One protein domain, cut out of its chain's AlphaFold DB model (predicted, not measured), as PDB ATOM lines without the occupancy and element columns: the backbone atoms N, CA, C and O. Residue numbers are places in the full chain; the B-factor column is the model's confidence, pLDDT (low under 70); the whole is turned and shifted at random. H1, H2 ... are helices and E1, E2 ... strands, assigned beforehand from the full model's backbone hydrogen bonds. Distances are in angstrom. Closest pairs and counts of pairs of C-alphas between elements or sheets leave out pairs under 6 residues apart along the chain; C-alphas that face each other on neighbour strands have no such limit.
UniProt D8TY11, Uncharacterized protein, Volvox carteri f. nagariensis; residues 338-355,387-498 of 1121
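AT A GLANCE: This is residues 338 to 355 and 387 to 498 of the 1121 residues of an uncharacterized protein of Volvox carteri f. nagariensis (UniProt D8TY11). Three helices are stacked with H3 in the middle: H1 packs on it with residues 401 to 408, and H4 crosses it from the other side and runs on past it. A short two-strand ribbon, E1 and E2, lies by the last residues of H3 and the first part of H1, and beyond it the small helix H2 sits far out on a loop, at the opposite end of the longest axis from the tip of H4. The printed part has 130 residues, with four named helices and two named strands in the order E1, H1, H2, E2, H3, H4; the ribbon is parallel and the class is mostly helix. The whole is compact, with a radius of gyration of the C-alphas of 15.8 A, and spans 53 by 37 by 29 A.

HOW THE PARTS SIT: Start at residues 338 to 355, 18 residues with no named element. After the cut look for E1, residues 389 to 392, and its parallel neighbour E2, residues 445 to 448, at 26 degrees; N 391 and O 446 are 2.9 A apart and N 448 and O 391 2.8 A, both within hydrogen-bond range. Between them along the chain come H1, residues 395 to 411, and H2, residues 434 to 439, which complete a strand-helix-strand unit, two parallel neighbour strands with helices between. H1 and H2 are apart, and H2 touches no helix. The closest C-alphas of E1 and H1, those of Phe 392 and Ala 398, are 5.9 A apart. Now find H3, residues 461 to 473: H1 touches it at a steep tilt of 43 degrees, opposite ways, closest at the C-alphas of Asp 408 and Gly 461, 5.4 A. The closest C-alphas of E2 and H3, those of Val 448 and Ile 472, are 6.3 A apart. H4, residues 477 to 498, touches H3 at a steep tilt of 47 degrees, opposite ways, closest at the C-alphas of Val 467 and Ala 480, 4.9 A. H1 and H4 are apart. In H1, H2 and H4 every O i to N i+4 pair is within hydrogen-bond range; in H3, 8 of 9 are.

IN THESE COORDINATES: Find C-alpha 389 at (28.202, 22.600, 220.437), where E1 begins. H1 runs 24.3 A from Pro 395 to Gln 411, and H3 18.4 A from Gly 461 at (12.010, 17.094, 212.969). H4 runs 31.2 A from Ala 477 to C-alpha 498 at (10.209, 3.688, 194.854).

THE WHOLE: The two C-alphas farthest apart, those of Glu 435 and Ala 497, are 52.6 A apart; residues 489 to 498 of H4 stand free. Residues 356 to 386 are not printed, a gap of 23.8 A between C-alphas 355 and 387. The links H1 to H2 and E2 to H3 are long. Mean pLDDT of the printed part is 72.9; look for values under 70 at residues 340 to 355, 387 to 388, 416 to 417 and 419 to 444.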
ATOM      1  N   TRP A 338      22.359  15.239 214.528       73.31
ATOM      2  CA  TRP A 338      21.963  15.808 215.815       73.31
ATOM      3  C   TRP A 338      21.691  14.745 216.890       73.31
ATOM      4  O   TRP A 338      21.891  15.008 218.069       73.31
ATOM      5  N   ARG A 339      21.319  13.511 216.516       71.69
ATOM      6  CA  ARG A 339      21.132  12.387 217.456       71.69
ATOM      7  C   ARG A 339      22.459  11.934 218.083       71.69
ATOM      8  O   ARG A 339      22.457  11.181 219.052       71.69
ATOM      9  N   ARG A 340      23.596  12.405 217.549       65.19
ATOM     10  CA  ARG A 340      24.944  12.250 218.128       65.19
ATOM     11  C   ARG A 340      25.347  13.424 219.034       65.19
ATOM     12  O   ARG A 340      26.387  13.341 219.688       65.19
ATOM     13  N   LEU A 341      24.541  14.489 219.121       60.47
ATOM     14  CA  LEU A 341      24.713  15.552 220.114       60.47
ATOM     15  C   LEU A 341      24.367  14.981 221.491       60.47
ATOM     16  O   LEU A 341      23.203  14.890 221.871       60.47
ATOM     17  N   GLY A 342      25.385  14.625 222.273       51.19
ATOM     18  CA  GLY A 342      25.174  14.174 223.654       51.19
ATOM     19  C   GLY A 342      24.501  15.232 224.542       51.19
ATOM     20  O   GLY A 342      23.961  14.888 225.593       51.19
ATOM     21  N   ARG A 343      24.551  16.510 224.131       58.84
ATOM     22  CA  ARG A 343      23.881  17.672 224.730       58.84
ATOM     23  C   ARG A 343      23.665  18.746 223.661       58.84
ATOM     24  O   ARG A 343      24.565  18.980 222.860       58.84
ATOM     25  N   VAL A 344      22.533  19.441 223.720       58.97
ATOM     26  CA  VAL A 344      22.362  20.771 223.113       58.97
ATOM     27  C   VAL A 344      22.612  21.801 224.212       58.97
ATOM     28  O   VAL A 344      22.220  21.578 225.359       58.97
ATOM     29  N   TYR A 345      23.281  22.899 223.881       62.62
ATOM     30  CA  TYR A 345      23.516  24.011 224.796       62.62
ATOM     31  C   TYR A 345      22.853  25.277 224.249       62.62
ATOM     32  O   TYR A 345      22.488  25.365 223.080       62.62
ATOM     33  N   TYR A 346      22.693  26.263 225.121       60.28
ATOM     34  CA  TYR A 346      22.264  27.605 224.763       60.28
ATOM     35  C   TYR A 346      23.278  28.589 225.329       60.28
ATOM     36  O   TYR A 346      23.807  28.372 226.421       60.28
ATOM     37  N   ILE A 347      23.556  29.646 224.571       63.47
ATOM     38  CA  ILE A 347      24.513  30.677 224.940       63.47
ATOM     39  C   ILE A 347      23.829  32.022 224.735       63.47
ATOM     40  O   ILE A 347      23.871  32.592 223.650       63.47
ATOM     41  N   SER A 348      23.216  32.537 225.801       53.34
ATOM     42  CA  SER A 348      22.789  33.935 225.823       53.34
ATOM     43  C   SER A 348      24.027  34.811 225.681       53.34
ATOM     44  O   SER A 348      24.817  34.923 226.613       53.34
ATOM     45  N   PHE A 349      24.224  35.436 224.524       57.59
ATOM     46  CA  PHE A 349      25.333  36.375 224.347       57.59
ATOM     47  C   PHE A 349      25.042  37.753 224.963       57.59
ATOM     48  O   PHE A 349      25.933  38.596 225.016       57.59
ATOM     49  N   GLY A 350      23.793  38.019 225.383       44.25
ATOM     50  CA  GLY A 350      23.341  39.343 225.841       44.25
ATOM     51  C   GLY A 350      23.510  40.455 224.792       44.25
ATOM     52  O   GLY A 350      23.453  41.639 225.117       44.25
ATOM     53  N   ALA A 351      23.781  40.087 223.539       41.59
ATOM     54  CA  ALA A 351      24.398  40.966 222.561       41.59
ATOM     55  C   ALA A 351      23.352  41.696 221.715       41.59
ATOM     56  O   ALA A 351      22.836  41.152 220.742       41.59
ATOM     57  N   GLN A 352      23.138  42.981 222.005       42.88
ATOM     58  CA  GLN A 352      22.309  43.907 221.211       42.88
ATOM     59  C   GLN A 352      22.865  44.195 219.786       42.88
ATOM     60  O   GLN A 352      22.507  45.206 219.184       42.88
ATOM     61  N   TYR A 353      23.769  43.356 219.252       40.44
ATOM     62  CA  TYR A 353      24.642  43.687 218.114       40.44
ATOM     63  C   TYR A 353      24.902  42.579 217.075       40.44
ATOM     64  O   TYR A 353      25.617  42.859 216.118       40.44
ATOM     65  N   GLY A 354      24.359  41.359 217.210       41.72
ATOM     66  CA  GLY A 354      24.382  40.342 216.133       41.72
ATOM     67  C   GLY A 354      25.769  39.953 215.582       41.72
ATOM     68  O   GLY A 354      25.899  39.575 214.419       41.72
ATOM     69  N   LEU A 355      26.826  40.102 216.390       37.22
ATOM     70  CA  LEU A 355      28.227  39.923 215.989       37.22
ATOM     71  C   LEU A 355      28.927  38.840 216.821       37.22
ATOM     72  O   LEU A 355      29.998  39.057 217.389       37.22
ATOM     73  N   ALA A 387      31.402  15.874 220.403       55.97
ATOM     74  CA  ALA A 387      30.374  16.736 220.959       55.97
ATOM     75  C   ALA A 387      30.412  18.090 220.240       55.97
ATOM     76  O   ALA A 387      31.180  18.976 220.605       55.97
ATOM     77  N   VAL A 388      29.602  18.216 219.188       59.06
ATOM     78  CA  VAL A 388      29.332  19.497 218.531       59.06
ATOM     79  C   VAL A 388      28.491  20.353 219.471       59.06
ATOM     80  O   VAL A 388      27.538  19.872 220.083       59.06
ATOM     81  N   LEU A 389      28.872  21.617 219.607       73.25
ATOM     82  CA  LEU A 389      28.202  22.600 220.437       73.25
ATOM     83  C   LEU A 389      27.390  23.528 219.531       73.25
ATOM     84  O   LEU A 389      27.899  24.537 219.048       73.25
ATOM     85  N   ALA A 390      26.123  23.187 219.303       78.38
ATOM     86  CA  ALA A 390      25.174  24.164 218.781       78.38
ATOM     87  C   ALA A 390      24.944  25.251 219.844       78.38
ATOM     88  O   ALA A 390      24.736  24.933 221.018       78.38
ATOM     89  N   ALA A 391      24.986  26.510 219.421       83.94
ATOM     90  CA  ALA A 391      24.640  27.686 220.205       83.94
ATOM     91  C   ALA A 391      23.624  28.532 219.424       83.94
ATOM     92  O   ALA A 391      23.703  28.624 218.201       83.94
ATOM     93  N   PHE A 392      22.688  29.157 220.132       84.69
ATOM     94  CA  PHE A 392      21.611  29.971 219.563       84.69
ATOM     95  C   PHE A 392      21.655  31.358 220.194       84.69
ATOM     96  O   PHE A 392      21.926  31.459 221.390       84.69
ATOM     97  N   GLU A 393      21.387  32.403 219.412       82.69
ATOM     98  CA  GLU A 393      21.351  33.785 219.914       82.69
ATOM     99  C   GLU A 393      20.041  34.114 220.665       82.69
ATOM    100  O   GLU A 393      20.070  34.900 221.611       82.69
ATOM    101  N   ASP A 394      18.915  33.485 220.297       81.50
ATOM    102  CA  ASP A 394      17.607  33.606 220.968       81.50
ATOM    103  C   ASP A 394      17.354  32.391 221.900       81.50
ATOM    104  O   ASP A 394      17.485  31.241 221.457       81.50
ATOM    105  N   PRO A 395      16.968  32.581 223.181       79.56
ATOM    106  CA  PRO A 395      16.623  31.466 224.070       79.56
ATOM    107  C   PRO A 395      15.429  30.645 223.567       79.56
ATOM    108  O   PRO A 395      15.408  29.426 223.736       79.56
ATOM    109  N   ALA A 396      14.450  31.283 222.922       81.44
ATOM    110  CA  ALA A 396      13.263  30.616 222.405       81.44
ATOM    111  C   ALA A 396      13.556  29.784 221.142       81.44
ATOM    112  O   ALA A 396      12.815  28.840 220.873       81.44
ATOM    113  N   ASP A 397      14.648  30.052 220.413       83.94
ATOM    114  CA  ASP A 397      15.146  29.139 219.371       83.94
ATOM    115  C   ASP A 397      15.716  27.863 219.983       83.94
ATOM    116  O   ASP A 397      15.372  26.760 219.560       83.94
ATOM    117  N   ALA A 398      16.547  28.000 221.022       82.81
ATOM    118  CA  ALA A 398      17.100  26.846 221.722       82.81
ATOM    119  C   ALA A 398      15.999  25.984 222.362       82.81
ATOM    120  O   ALA A 398      16.076  24.757 222.308       82.81
ATOM    121  N   GLU A 399      14.954  26.602 222.928       81.88
ATOM    122  CA  GLU A 399      13.782  25.881 223.439       81.88
ATOM    123  C   GLU A 399      12.956  25.227 222.322       81.88
ATOM    124  O   GLU A 399      12.615  24.049 222.446       81.88
ATOM    125  N   TYR A 400      12.665  25.934 221.223       85.00
ATOM    126  CA  TYR A 400      11.952  25.383 220.061       85.00
ATOM    127  C   TYR A 400      12.680  24.155 219.498       85.00
ATOM    128  O   TYR A 400      12.082  23.086 219.369       85.00
ATOM    129  N   VAL A 401      13.993  24.262 219.269       83.38
ATOM    130  CA  VAL A 401      14.820  23.156 218.771       83.38
ATOM    131  C   VAL A 401      14.886  22.007 219.778       83.38
ATOM    132  O   VAL A 401      14.694  20.853 219.400       83.38
ATOM    133  N   ALA A 402      15.089  22.285 221.070       79.88
ATOM    134  CA  ALA A 402      15.106  21.245 222.101       79.88
ATOM    135  C   ALA A 402      13.751  20.527 222.263       79.88
ATOM    136  O   ALA A 402      13.728  19.357 222.649       79.88
ATOM    137  N   ASN A 403      12.631  21.197 221.971       81.12
ATOM    138  CA  ASN A 403      11.299  20.592 221.951       81.12
ATOM    139  C   ASN A 403      11.090  19.731 220.696       81.12
ATOM    140  O   ASN A 403      10.794  18.547 220.830       81.12
ATOM    141  N   ALA A 404      11.318  20.273 219.497       81.88
ATOM    142  CA  ALA A 404      11.101  19.558 218.237       81.88
ATOM    143  C   ALA A 404      12.007  18.318 218.084       81.88
ATOM    144  O   ALA A 404      11.539  17.248 217.699       81.88
ATOM    145  N   LEU A 405      13.287  18.415 218.471       79.62
ATOM    146  CA  LEU A 405      14.202  17.264 218.485       79.62
ATOM    147  C   LEU A 405      13.826  16.220 219.554       79.62
ATOM    148  O   LEU A 405      14.081  15.028 219.378       79.62
ATOM    149  N   TRP A 406      13.199  16.634 220.661       79.94
ATOM    150  CA  TRP A 406      12.647  15.694 221.640       79.94
ATOM    151  C   TRP A 406      11.394  14.991 221.106       79.94
ATOM    152  O   TRP A 406      11.254  13.782 221.280       79.94
ATOM    153  N   GLU A 407      10.505  15.710 220.425       82.12
ATOM    154  CA  GLU A 407       9.309  15.128 219.812       82.12
ATOM    155  C   GLU A 407       9.666  14.130 218.703       82.12
ATOM    156  O   GLU A 407       9.070  13.056 218.658       82.12
ATOM    157  N   ASP A 408      10.699  14.386 217.898       80.62
ATOM    158  CA  ASP A 408      11.206  13.424 216.910       80.62
ATOM    159  C   ASP A 408      11.836  12.167 217.559       80.62
ATOM    160  O   ASP A 408      11.603  11.039 217.109       80.62
ATOM    161  N   LEU A 409      12.557  12.305 218.684       78.62
ATOM    162  CA  LEU A 409      13.035  11.156 219.479       78.62
ATOM    163  C   LEU A 409      11.880  10.287 220.006       78.62
ATOM    164  O   LEU A 409      11.989   9.057 219.999       78.62
ATOM    165  N   VAL A 410      10.780  10.914 220.439       81.50
ATOM    166  CA  VAL A 410       9.554  10.233 220.893       81.50
ATOM    167  C   VAL A 410       8.846   9.547 219.719       81.50
ATOM    168  O   VAL A 410       8.576   8.350 219.790       81.50
ATOM    169  N   GLN A 411       8.590  10.268 218.623       82.12
ATOM    170  CA  GLN A 411       7.873   9.760 217.444       82.12
ATOM    171  C   GLN A 411       8.615   8.608 216.758       82.12
ATOM    172  O   GLN A 411       7.999   7.618 216.373       82.12
ATOM    173  N   SER A 412       9.946   8.686 216.663       79.50
ATOM    174  CA  SER A 412      10.778   7.621 216.084       79.50
ATOM    175  C   SER A 412      10.951   6.387 216.984       79.50
ATOM    176  O   SER A 412      11.685   5.471 216.617       79.50
ATOM    177  N   GLY A 413      10.338   6.349 218.174       85.75
ATOM    178  CA  GLY A 413      10.439   5.221 219.112       85.75
ATOM    179  C   GLY A 413      11.843   4.996 219.691       85.75
ATOM    180  O   GLY A 413      12.086   3.984 220.344       85.75
ATOM    181  N   THR A 414      12.772   5.931 219.467       76.25
ATOM    182  CA  THR A 414      14.171   5.850 219.929       76.25
ATOM    183  C   THR A 414      14.395   6.495 221.300       76.25
ATOM    184  O   THR A 414      15.508   6.466 221.829       76.25
ATOM    185  N   GLN A 415      13.340   7.055 221.897       76.69
ATOM    186  CA  GLN A 415      13.354   7.635 223.235       76.69
ATOM    187  C   GLN A 415      13.857   6.618 224.286       76.69
ATOM    188  O   GLN A 415      13.315   5.514 224.385       76.69
ATOM    189  N   PRO A 416      14.833   6.977 225.145       57.00
ATOM    190  CA  PRO A 416      15.186   6.145 226.290       57.00
ATOM    191  C   PRO A 416      13.988   6.045 227.259       57.00
ATOM    192  O   PRO A 416      13.356   7.067 227.544       57.00
ATOM    193  N   PRO A 417      13.666   4.852 227.796       47.66
ATOM    194  CA  PRO A 417      12.448   4.639 228.577       47.66
ATOM    195  C   PRO A 417      12.471   5.421 229.897       47.66
ATOM    196  O   PRO A 417      13.176   5.068 230.843       47.66
ATOM    197  N   GLY A 418      11.667   6.481 229.964       73.38
ATOM    198  CA  GLY A 418      11.515   7.342 231.133       73.38
ATOM    199  C   GLY A 418      10.737   8.626 230.814       73.38
ATOM    200  O   GLY A 418      10.481   8.914 229.643       73.38
ATOM    201  N   PRO A 419      10.348   9.417 231.831       67.62
ATOM    202  CA  PRO A 419       9.821  10.763 231.611       67.62
ATOM    203  C   PRO A 419      10.874  11.649 230.924       67.62
ATOM    204  O   PRO A 419      12.074  11.401 231.069       67.62
ATOM    205  N   ARG A 420      10.436  12.708 230.218       65.75
ATOM    206  CA  ARG A 420      11.342  13.712 229.626       65.75
ATOM    207  C   ARG A 420      12.353  14.158 230.690       65.75
ATOM    208  O   ARG A 420      11.920  14.638 231.741       65.75
ATOM    209  N   PRO A 421      13.671  14.001 230.465       55.22
ATOM    210  CA  PRO A 421      14.650  14.386 231.466       55.22
ATOM    211  C   PRO A 421      14.536  15.902 231.701       55.22
ATOM    212  O   PRO A 421      14.551  16.655 230.720       55.22
ATOM    213  N   PRO A 422      14.436  16.373 232.963       48.97
ATOM    214  CA  PRO A 422      14.335  17.795 233.312       48.97
ATOM    215  C   PRO A 422      15.718  18.457 233.170       48.97
ATOM    216  O   PRO A 422      16.343  18.875 234.139       48.97
ATOM    217  N   GLY A 423      16.253  18.396 231.952       47.09
ATOM    218  CA  GLY A 423      17.689  18.378 231.690       47.09
ATOM    219  C   GLY A 423      18.089  17.989 230.261       47.09
ATOM    220  O   GLY A 423      19.281  18.008 229.970       47.09
ATOM    221  N   LEU A 424      17.145  17.736 229.336       48.25
ATOM    222  CA  LEU A 424      17.366  18.131 227.933       48.25
ATOM    223  C   LEU A 424      17.145  19.649 227.874       48.25
ATOM    224  O   LEU A 424      16.081  20.136 227.498       48.25
ATOM    225  N   GLY A 425      18.105  20.355 228.469       46.97
ATOM    226  CA  GLY A 425      17.919  21.683 229.024       46.97
ATOM    227  C   GLY A 425      18.927  22.676 228.475       46.97
ATOM    228  O   GLY A 425      20.124  22.407 228.427       46.97
ATOM    229  N   VAL A 426      18.385  23.837 228.129       48.53
ATOM    230  CA  VAL A 426      19.034  25.115 227.826       48.53
ATOM    231  C   VAL A 426      20.028  25.466 228.949       48.53
ATOM    232  O   VAL A 426      19.688  26.099 229.945       48.53
ATOM    233  N   LEU A 427      21.270  24.979 228.828       42.88
ATOM    234  CA  LEU A 427      22.275  24.985 229.903       42.88
ATOM    235  C   LEU A 427      23.093  26.290 230.007       42.88
ATOM    236  O   LEU A 427      24.304  26.245 230.193       42.88
ATOM    237  N   SER A 428      22.419  27.443 229.947       45.25
ATOM    238  CA  SER A 428      22.778  28.633 230.741       45.25
ATOM    239  C   SER A 428      21.708  29.722 230.631       45.25
ATOM    240  O   SER A 428      21.410  30.192 229.538       45.25
ATOM    241  N   ALA A 429      21.188  30.192 231.768       42.06
ATOM    242  CA  ALA A 429      20.430  31.447 231.840       42.06
ATOM    243  C   ALA A 429      21.332  32.670 232.120       42.06
ATOM    244  O   ALA A 429      20.874  33.806 232.036       42.06
ATOM    245  N   ALA A 430      22.608  32.447 232.452       46.41
ATOM    246  CA  ALA A 430      23.606  33.502 232.598       46.41
ATOM    247  C   ALA A 430      24.308  33.753 231.252       46.41
ATOM    248  O   ALA A 430      24.591  32.781 230.538       46.41
ATOM    249  N   PRO A 431      24.623  35.010 230.894       52.50
ATOM    250  CA  PRO A 431      25.416  35.276 229.709       52.50
ATOM    251  C   PRO A 431      26.828  34.712 229.886       52.50
ATOM    252  O   PRO A 431      27.495  34.993 230.880       52.50
ATOM    253  N   ILE A 432      27.257  33.886 228.933       53.84
ATOM    254  CA  ILE A 432      28.600  33.299 228.913       53.84
ATOM    255  C   ILE A 432      29.494  34.275 228.152       53.84
ATOM    256  O   ILE A 432      29.223  34.583 226.989       53.84
ATOM    257  N   PHE A 433      30.538  34.783 228.804       54.59
ATOM    258  CA  PHE A 433      31.418  35.769 228.187       54.59
ATOM    259  C   PHE A 433      32.317  35.121 227.116       54.59
ATOM    260  O   PHE A 433      32.505  33.900 227.075       54.59
ATOM    261  N   LEU A 434      32.892  35.936 226.227       47.31
ATOM    262  CA  LEU A 434      33.765  35.449 225.148       47.31
ATOM    263  C   LEU A 434      35.015  34.735 225.693       47.31
ATOM    264  O   LEU A 434      35.541  33.833 225.044       47.31
ATOM    265  N   GLU A 435      35.450  35.085 226.902       49.44
ATOM    266  CA  GLU A 435      36.528  34.447 227.653       49.44
ATOM    267  C   GLU A 435      36.168  33.019 228.098       49.44
ATOM    268  O   GLU A 435      36.989  32.114 227.956       49.44
ATOM    269  N   ASP A 436      34.938  32.785 228.567       57.25
ATOM    270  CA  ASP A 436      34.446  31.450 228.940       57.25
ATOM    271  C   ASP A 436      34.255  30.566 227.696       57.25
ATOM    272  O   ASP A 436      34.581  29.376 227.690       57.25
ATOM    273  N   LEU A 437      33.803  31.161 226.588       55.78
ATOM    274  CA  LEU A 437      33.755  30.498 225.284       55.78
ATOM    275  C   LEU A 437      35.159  30.154 224.760       55.78
ATOM    276  O   LEU A 437      35.367  29.070 224.214       55.78
ATOM    277  N   ALA A 438      36.150  31.015 225.002       48.00
ATOM    278  CA  ALA A 438      37.557  30.715 224.752       48.00
ATOM    279  C   ALA A 438      38.137  29.675 225.735       48.00
ATOM    280  O   ALA A 438      39.097  28.983 225.385       48.00
ATOM    281  N   ALA A 439      37.560  29.504 226.928       54.50
ATOM    282  CA  ALA A 439      37.910  28.427 227.854       54.50
ATOM    283  C   ALA A 439      37.369  27.055 227.397       54.50
ATOM    284  O   ALA A 439      38.006  26.037 227.664       54.50
ATOM    285  N   MET A 440      36.289  27.008 226.604       58.94
ATOM    286  CA  MET A 440      35.790  25.783 225.943       58.94
ATOM    287  C   MET A 440      36.654  25.296 224.753       58.94
ATOM    288  O   MET A 440      36.220  24.444 223.973       58.94
ATOM    289  N   ARG A 441      37.891  25.803 224.618       51.62
ATOM    290  CA  ARG A 441      38.921  25.410 223.633       51.62
ATOM    291  C   ARG A 441      39.007  23.889 223.435       51.62
ATOM    292  O   ARG A 441      39.645  23.178 224.207       51.62
ATOM    293  N   GLY A 442      38.404  23.411 222.347       61.12
ATOM    294  CA  GLY A 442      38.387  21.999 221.951       61.12
ATOM    295  C   GLY A 442      37.008  21.498 221.523       61.12
ATOM    296  O   GLY A 442      36.935  20.563 220.728       61.12
ATOM    297  N   ALA A 443      35.923  22.130 221.982       57.50
ATOM    298  CA  ALA A 443      34.582  21.857 221.471       57.50
ATOM    299  C   ALA A 443      34.347  22.600 220.135       57.50
ATOM    300  O   ALA A 443      34.553  23.814 220.083       57.50
ATOM    301  N   PRO A 444      33.914  21.921 219.055       66.44
ATOM    302  CA  PRO A 444      33.450  22.590 217.841       66.44
ATOM    303  C   PRO A 444      32.144  23.356 218.114       66.44
ATOM    304  O   PRO A 444      31.109  22.726 218.326       66.44
ATOM    305  N   VAL A 445      32.195  24.695 218.120       74.06
ATOM    306  CA  VAL A 445      31.042  25.587 218.358       74.06
ATOM    307  C   VAL A 445      30.465  26.131 217.055       74.06
ATOM    308  O   VAL A 445      31.179  26.752 216.273       74.06
ATOM    309  N   GLU A 446      29.160  25.958 216.858       78.81
ATOM    310  CA  GLU A 446      28.420  26.429 215.686       78.81
ATOM    311  C   GLU A 446      27.243  27.302 216.134       78.81
ATOM    312  O   GLU A 446      26.458  26.895 216.989       78.81
ATOM    313  N   VAL A 447      27.136  28.514 215.580       78.88
ATOM    314  CA  VAL A 447      26.204  29.548 216.058       78.88
ATOM    315  C   VAL A 447      25.071  29.753 215.059       78.88
ATOM    316  O   VAL A 447      25.314  30.081 213.895       78.88
ATOM    317  N   VAL A 448      23.839  29.584 215.533       81.06
ATOM    318  CA  VAL A 448      22.596  29.853 214.804       81.06
ATOM    319  C   VAL A 448      22.124  31.276 215.143       81.06
ATOM    320  O   VAL A 448      21.976  31.580 216.331       81.06
ATOM    321  N   PRO A 449      21.912  32.154 214.141       79.00
ATOM    322  CA  PRO A 449      21.487  33.531 214.379       79.00
ATOM    323  C   PRO A 449      20.024  33.616 214.835       79.00
ATOM    324  O   PRO A 449      19.223  32.777 214.422       79.00
ATOM    325  N   SER A 450      19.665  34.648 215.609       76.12
ATOM    326  CA  SER A 450      18.303  34.843 216.166       76.12
ATOM    327  C   SER A 450      17.191  34.881 215.118       76.12
ATOM    328  O   SER A 450      16.060  34.468 215.359       76.12
ATOM    329  N   ASP A 451      17.530  35.388 213.937       80.75
ATOM    330  CA  ASP A 451      16.600  35.589 212.827       80.75
ATOM    331  C   ASP A 451      16.597  34.362 211.889       80.75
ATOM    332  O   ASP A 451      16.032  34.394 210.798       80.75
ATOM    333  N   GLY A 452      17.281  33.281 212.287       78.56
ATOM    334  CA  GLY A 452      17.461  32.061 211.507       78.56
ATOM    335  C   GLY A 452      16.266  31.108 211.528       78.56
ATOM    336  O   GLY A 452      16.110  30.329 210.592       78.56
ATOM    337  N   LEU A 453      15.446  31.136 212.583       84.88
ATOM    338  CA  LEU A 453      14.395  30.145 212.836       84.88
ATOM    339  C   LEU A 453      13.013  30.800 212.943       84.88
ATOM    340  O   LEU A 453      12.669  31.454 213.932       84.88
ATOM    341  N   ARG A 454      12.178  30.572 211.927       83.44
ATOM    342  CA  ARG A 454      10.791  31.043 211.894       83.44
ATOM    343  C   ARG A 454       9.872  30.210 212.777       83.44
ATOM    344  O   ARG A 454       9.276  29.221 212.360       83.44
ATOM    345  N   LYS A 455       9.727  30.667 214.022       80.12
ATOM    346  CA  LYS A 455       8.852  30.084 215.056       80.12
ATOM    347  C   LYS A 455       7.359  30.075 214.674       80.12
ATOM    348  O   LYS A 455       6.583  29.362 215.305       80.12
ATOM    349  N   ASP A 456       6.951  30.862 213.674       82.56
ATOM    350  CA  ASP A 456       5.607  30.854 213.083       82.56
ATOM    351  C   ASP A 456       5.338  29.621 212.199       82.56
ATOM    352  O   ASP A 456       4.179  29.256 211.997       82.56
ATOM    353  N   ILE A 457       6.388  28.935 211.734       82.56
ATOM    354  CA  ILE A 457       6.297  27.698 210.959       82.56
ATOM    355  C   ILE A 457       6.544  26.503 211.893       82.56
ATOM    356  O   ILE A 457       7.554  26.422 212.593       82.56
ATOM    357  N   GLN A 458       5.628  25.530 211.904       82.81
ATOM    358  CA  GLN A 458       5.840  24.255 212.599       82.81
ATOM    359  C   GLN A 458       6.637  23.305 211.700       82.81
ATOM    360  O   GLN A 458       6.072  22.528 210.933       82.81
ATOM    361  N   LEU A 459       7.965  23.393 211.783       87.88
ATOM    362  CA  LEU A 459       8.879  22.493 211.088       87.88
ATOM    363  C   LEU A 459       8.856  21.116 211.766       87.88
ATOM    364  O   LEU A 459       9.112  21.000 212.966       87.88
ATOM    365  N   SER A 460       8.599  20.058 210.996       87.88
ATOM    366  CA  SER A 460       8.829  18.683 211.461       87.88
ATOM    367  C   SER A 460      10.313  18.452 211.780       87.88
ATOM    368  O   SER A 460      11.177  19.145 211.238       87.88
ATOM    369  N   GLY A 461      10.628  17.452 212.614       86.38
ATOM    370  CA  GLY A 461      12.010  17.094 212.969       86.38
ATOM    371  C   GLY A 461      12.968  17.056 211.763       86.38
ATOM    372  O   GLY A 461      13.960  17.788 211.770       86.38
ATOM    373  N   PRO A 462      12.642  16.323 210.678       84.88
ATOM    374  CA  PRO A 462      13.455  16.292 209.459       84.88
ATOM    375  C   PRO A 462      13.582  17.638 208.725       84.88
ATOM    376  O   PRO A 462      14.644  17.926 208.178       84.88
ATOM    377  N   GLN A 463      12.550  18.491 208.711       89.25
ATOM    378  CA  GLN A 463      12.678  19.849 208.152       89.25
ATOM    379  C   GLN A 463      13.629  20.693 208.996       89.25
ATOM    380  O   GLN A 463      14.516  21.349 208.455       89.25
ATOM    381  N   LEU A 464      13.479  20.634 210.319       89.19
ATOM    382  CA  LEU A 464      14.313  21.376 211.252       89.19
ATOM    383  C   LEU A 464      15.783  20.943 211.173       89.19
ATOM    384  O   LEU A 464      16.664  21.799 211.209       89.19
ATOM    385  N   GLU A 465      16.071  19.649 210.981       87.62
ATOM    386  CA  GLU A 465      17.427  19.171 210.676       87.62
ATOM    387  C   GLU A 465      18.041  19.879 209.468       87.62
ATOM    388  O   GLU A 465      19.206  20.287 209.510       87.62
ATOM    389  N   MET A 466      17.271  19.993 208.382       87.69
ATOM    390  CA  MET A 466      17.731  20.567 207.120       87.69
ATOM    391  C   MET A 466      17.906  22.083 207.229       87.69
ATOM    392  O   MET A 466      18.944  22.589 206.804       87.69
ATOM    393  N   VAL A 467      16.961  22.781 207.872       90.62
ATOM    394  CA  VAL A 467      17.055  24.219 208.170       90.62
ATOM    395  C   VAL A 467      18.274  24.505 209.051       90.62
ATOM    396  O   VAL A 467      19.126  25.299 208.662       90.62
ATOM    397  N   LEU A 468      18.453  23.795 210.171       87.12
ATOM    398  CA  LEU A 468      19.632  23.950 211.036       87.12
ATOM    399  C   LEU A 468      20.938  23.662 210.285       87.12
ATOM    400  O   LEU A 468      21.887  24.439 210.373       87.12
ATOM    401  N   ALA A 469      20.997  22.585 209.495       82.25
ATOM    402  CA  ALA A 469      22.181  22.256 208.703       82.25
ATOM    403  C   ALA A 469      22.454  23.261 207.562       82.25
ATOM    404  O   ALA A 469      23.582  23.329 207.072       82.25
ATOM    405  N   ALA A 470      21.462  24.030 207.113       87.38
ATOM    406  CA  ALA A 470      21.630  25.110 206.143       87.38
ATOM    407  C   ALA A 470      22.061  26.429 206.820       87.38
ATOM    408  O   ALA A 470      23.035  27.048 206.382       87.38
ATOM    409  N   LEU A 471      21.437  26.800 207.943       85.56
ATOM    410  CA  LEU A 471      21.822  27.944 208.782       85.56
ATOM    411  C   LEU A 471      23.275  27.835 209.271       85.56
ATOM    412  O   LEU A 471      24.039  28.791 209.159       85.56
ATOM    413  N   ILE A 472      23.693  26.647 209.725       81.62
ATOM    414  CA  ILE A 472      25.074  26.359 210.160       81.62
ATOM    415  C   ILE A 472      26.085  26.520 209.009       81.62
ATOM    416  O   ILE A 472      27.203  26.991 209.223       81.62
ATOM    417  N   ARG A 473      25.698  26.212 207.761       81.50
ATOM    418  CA  ARG A 473      26.521  26.500 206.566       81.50
ATOM    419  C   ARG A 473      26.580  27.998 206.229       81.50
ATOM    420  O   ARG A 473      27.421  28.415 205.431       81.50
ATOM    421  N   GLY A 474      25.743  28.818 206.863       84.19
ATOM    422  CA  GLY A 474      25.671  30.263 206.675       84.19
ATOM    423  C   GLY A 474      24.719  30.710 205.569       84.19
ATOM    424  O   GLY A 474      24.882  31.827 205.079       84.19
ATOM    425  N   LEU A 475      23.757  29.872 205.169       85.94
ATOM    426  CA  LEU A 475      22.635  30.303 204.330       85.94
ATOM    427  C   LEU A 475      21.703  31.238 205.132       85.94
ATOM    428  O   LEU A 475      21.573  31.055 206.345       85.94
ATOM    429  N   PRO A 476      21.062  32.238 204.496       84.69
ATOM    430  CA  PRO A 476      20.014  33.031 205.138       84.69
ATOM    431  C   PRO A 476      18.766  32.170 205.397       84.69
ATOM    432  O   PRO A 476      18.545  31.193 204.683       84.69
ATOM    433  N   ALA A 477      17.949  32.552 206.387       80.94
ATOM    434  CA  ALA A 477      16.787  31.781 206.851       80.94
ATOM    435  C   ALA A 477      15.860  31.335 205.711       80.94
ATOM    436  O   ALA A 477      15.649  30.142 205.517       80.94
ATOM    437  N   GLU A 478      15.425  32.275 204.870       86.31
ATOM    438  CA  GLU A 478      14.538  32.019 203.725       86.31
ATOM    439  C   GLU A 478      15.115  30.980 202.741       86.31
ATOM    440  O   GLU A 478      14.388  30.148 202.204       86.31
ATOM    441  N   ALA A 479      16.437  30.981 202.522       89.06
ATOM    442  CA  ALA A 479      17.096  30.008 201.649       89.06
ATOM    443  C   ALA A 479      17.333  28.656 202.342       89.06
ATOM    444  O   ALA A 479      17.338  27.622 201.676       89.06
ATOM    445  N   ALA A 480      17.521  28.649 203.666       88.69
ATOM    446  CA  ALA A 480      17.589  27.434 204.472       88.69
ATOM    447  C   ALA A 480      16.232  26.708 204.506       88.69
ATOM    448  O   ALA A 480      16.182  25.491 204.334       88.69
ATOM    449  N   GLU A 481      15.142  27.462 204.651       86.12
ATOM    450  CA  GLU A 481      13.759  26.986 204.577       86.12
ATOM    451  C   GLU A 481      13.413  26.489 203.171       86.12
ATOM    452  O   GLU A 481      13.070  25.318 203.017       86.12
ATOM    453  N   ALA A 482      13.620  27.300 202.128       89.88
ATOM    454  CA  ALA A 482      13.359  26.889 200.747       89.88
ATOM    455  C   ALA A 482      14.199  25.667 200.317       89.88
ATOM    456  O   ALA A 482      13.731  24.830 199.543       89.88
ATOM    457  N   GLN A 483      15.427  25.510 200.834       89.94
ATOM    458  CA  GLN A 483      16.210  24.288 200.624       89.94
ATOM    459  C   GLN A 483      15.613  23.085 201.373       89.94
ATOM    460  O   GLN A 483      15.582  21.988 200.814       89.94
ATOM    461  N   ALA A 484      15.137  23.257 202.608       85.50
ATOM    462  CA  ALA A 484      14.508  22.189 203.382       85.50
ATOM    463  C   ALA A 484      13.174  21.727 202.764       85.50
ATOM    464  O   ALA A 484      12.950  20.524 202.632       85.50
ATOM    465  N   GLU A 485      12.324  22.656 202.319       88.50
ATOM    466  CA  GLU A 485      11.091  22.350 201.579       88.50
ATOM    467  C   GLU A 485      11.390  21.611 200.272       88.50
ATOM    468  O   GLU A 485      10.787  20.576 199.984       88.50
ATOM    469  N   ARG A 486      12.378  22.090 199.506       92.94
ATOM    470  CA  ARG A 486      12.793  21.446 198.261       92.94
ATOM    471  C   ARG A 486      13.323  20.030 198.486       92.94
ATOM    472  O   ARG A 486      12.928  19.127 197.754       92.94
ATOM    473  N   MET A 487      14.183  19.812 199.483       85.81
ATOM    474  CA  MET A 487      14.706  18.470 199.771       85.81
ATOM    475  C   MET A 487      13.632  17.540 200.357       85.81
ATOM    476  O   MET A 487      13.678  16.344 200.074       85.81
ATOM    477  N   LEU A 488      12.618  18.054 201.074       86.06
ATOM    478  CA  LEU A 488      11.415  17.272 201.390       86.06
ATOM    479  C   LEU A 488      10.648  16.866 200.126       86.06
ATOM    480  O   LEU A 488      10.268  15.706 200.003       86.06
ATOM    481  N   TYR A 489      10.417  17.794 199.194       90.81
ATOM    482  CA  TYR A 489       9.671  17.510 197.966       90.81
ATOM    483  C   TYR A 489      10.401  16.486 197.082       90.81
ATOM    484  O   TYR A 489       9.795  15.527 196.607       90.81
ATOM    485  N   GLU A 490      11.720  16.634 196.925       91.75
ATOM    486  CA  GLU A 490      12.571  15.678 196.207       91.75
ATOM    487  C   GLU A 490      12.606  14.302 196.911       91.75
ATOM    488  O   GLU A 490      12.531  13.273 196.238       91.75
ATOM    489  N   ALA A 491      12.618  14.252 198.251       84.88
ATOM    490  CA  ALA A 491      12.534  12.999 199.011       84.88
ATOM    491  C   ALA A 491      11.152  12.321 198.916       84.88
ATOM    492  O   ALA A 491      11.078  11.101 198.765       84.88
ATOM    493  N   ALA A 492      10.059  13.088 198.954       90.00
ATOM    494  CA  ALA A 492       8.699  12.576 198.787       90.00
ATOM    495  C   ALA A 492       8.473  12.029 197.367       90.00
ATOM    496  O   ALA A 492       7.918  10.942 197.201       90.00
ATOM    497  N   ALA A 493       8.976  12.728 196.344       93.94
ATOM    498  CA  ALA A 493       8.966  12.250 194.964       93.94
ATOM    499  C   ALA A 493       9.794  10.962 194.794       93.94
ATOM    500  O   ALA A 493       9.352  10.033 194.117       93.94
ATOM    501  N   ALA A 494      10.960  10.864 195.445       91.25
ATOM    502  CA  ALA A 494      11.777   9.650 195.439       91.25
ATOM    503  C   ALA A 494      11.087   8.465 196.142       91.25
ATOM    504  O   ALA A 494      11.154   7.341 195.643       91.25
ATOM    505  N   ALA A 495      10.386   8.703 197.255       89.31
ATOM    506  CA  ALA A 495       9.604   7.679 197.948       89.31
ATOM    507  C   ALA A 495       8.441   7.162 197.080       89.31
ATOM    508  O   ALA A 495       8.308   5.953 196.895       89.31
ATOM    509  N   ALA A 496       7.666   8.063 196.465       93.44
ATOM    510  CA  ALA A 496       6.583   7.695 195.552       93.44
ATOM    511  C   ALA A 496       7.092   6.931 194.311       93.44
ATOM    512  O   ALA A 496       6.470   5.964 193.871       93.44
ATOM    513  N   ALA A 497       8.255   7.309 193.769       92.94
ATOM    514  CA  ALA A 497       8.894   6.582 192.670       92.94
ATOM    515  C   ALA A 497       9.356   5.169 193.081       92.94
ATOM    516  O   ALA A 497       9.242   4.231 192.289       92.94
ATOM    517  N   ALA A 498       9.839   4.995 194.316       92.00
ATOM    518  CA  ALA A 498      10.209   3.688 194.854       92.00
ATOM    519  C   ALA A 498       8.985   2.781 195.090       92.00
ATOM    520  O   ALA A 498       9.054   1.586 194.809       92.00
TER     521      ALA A 498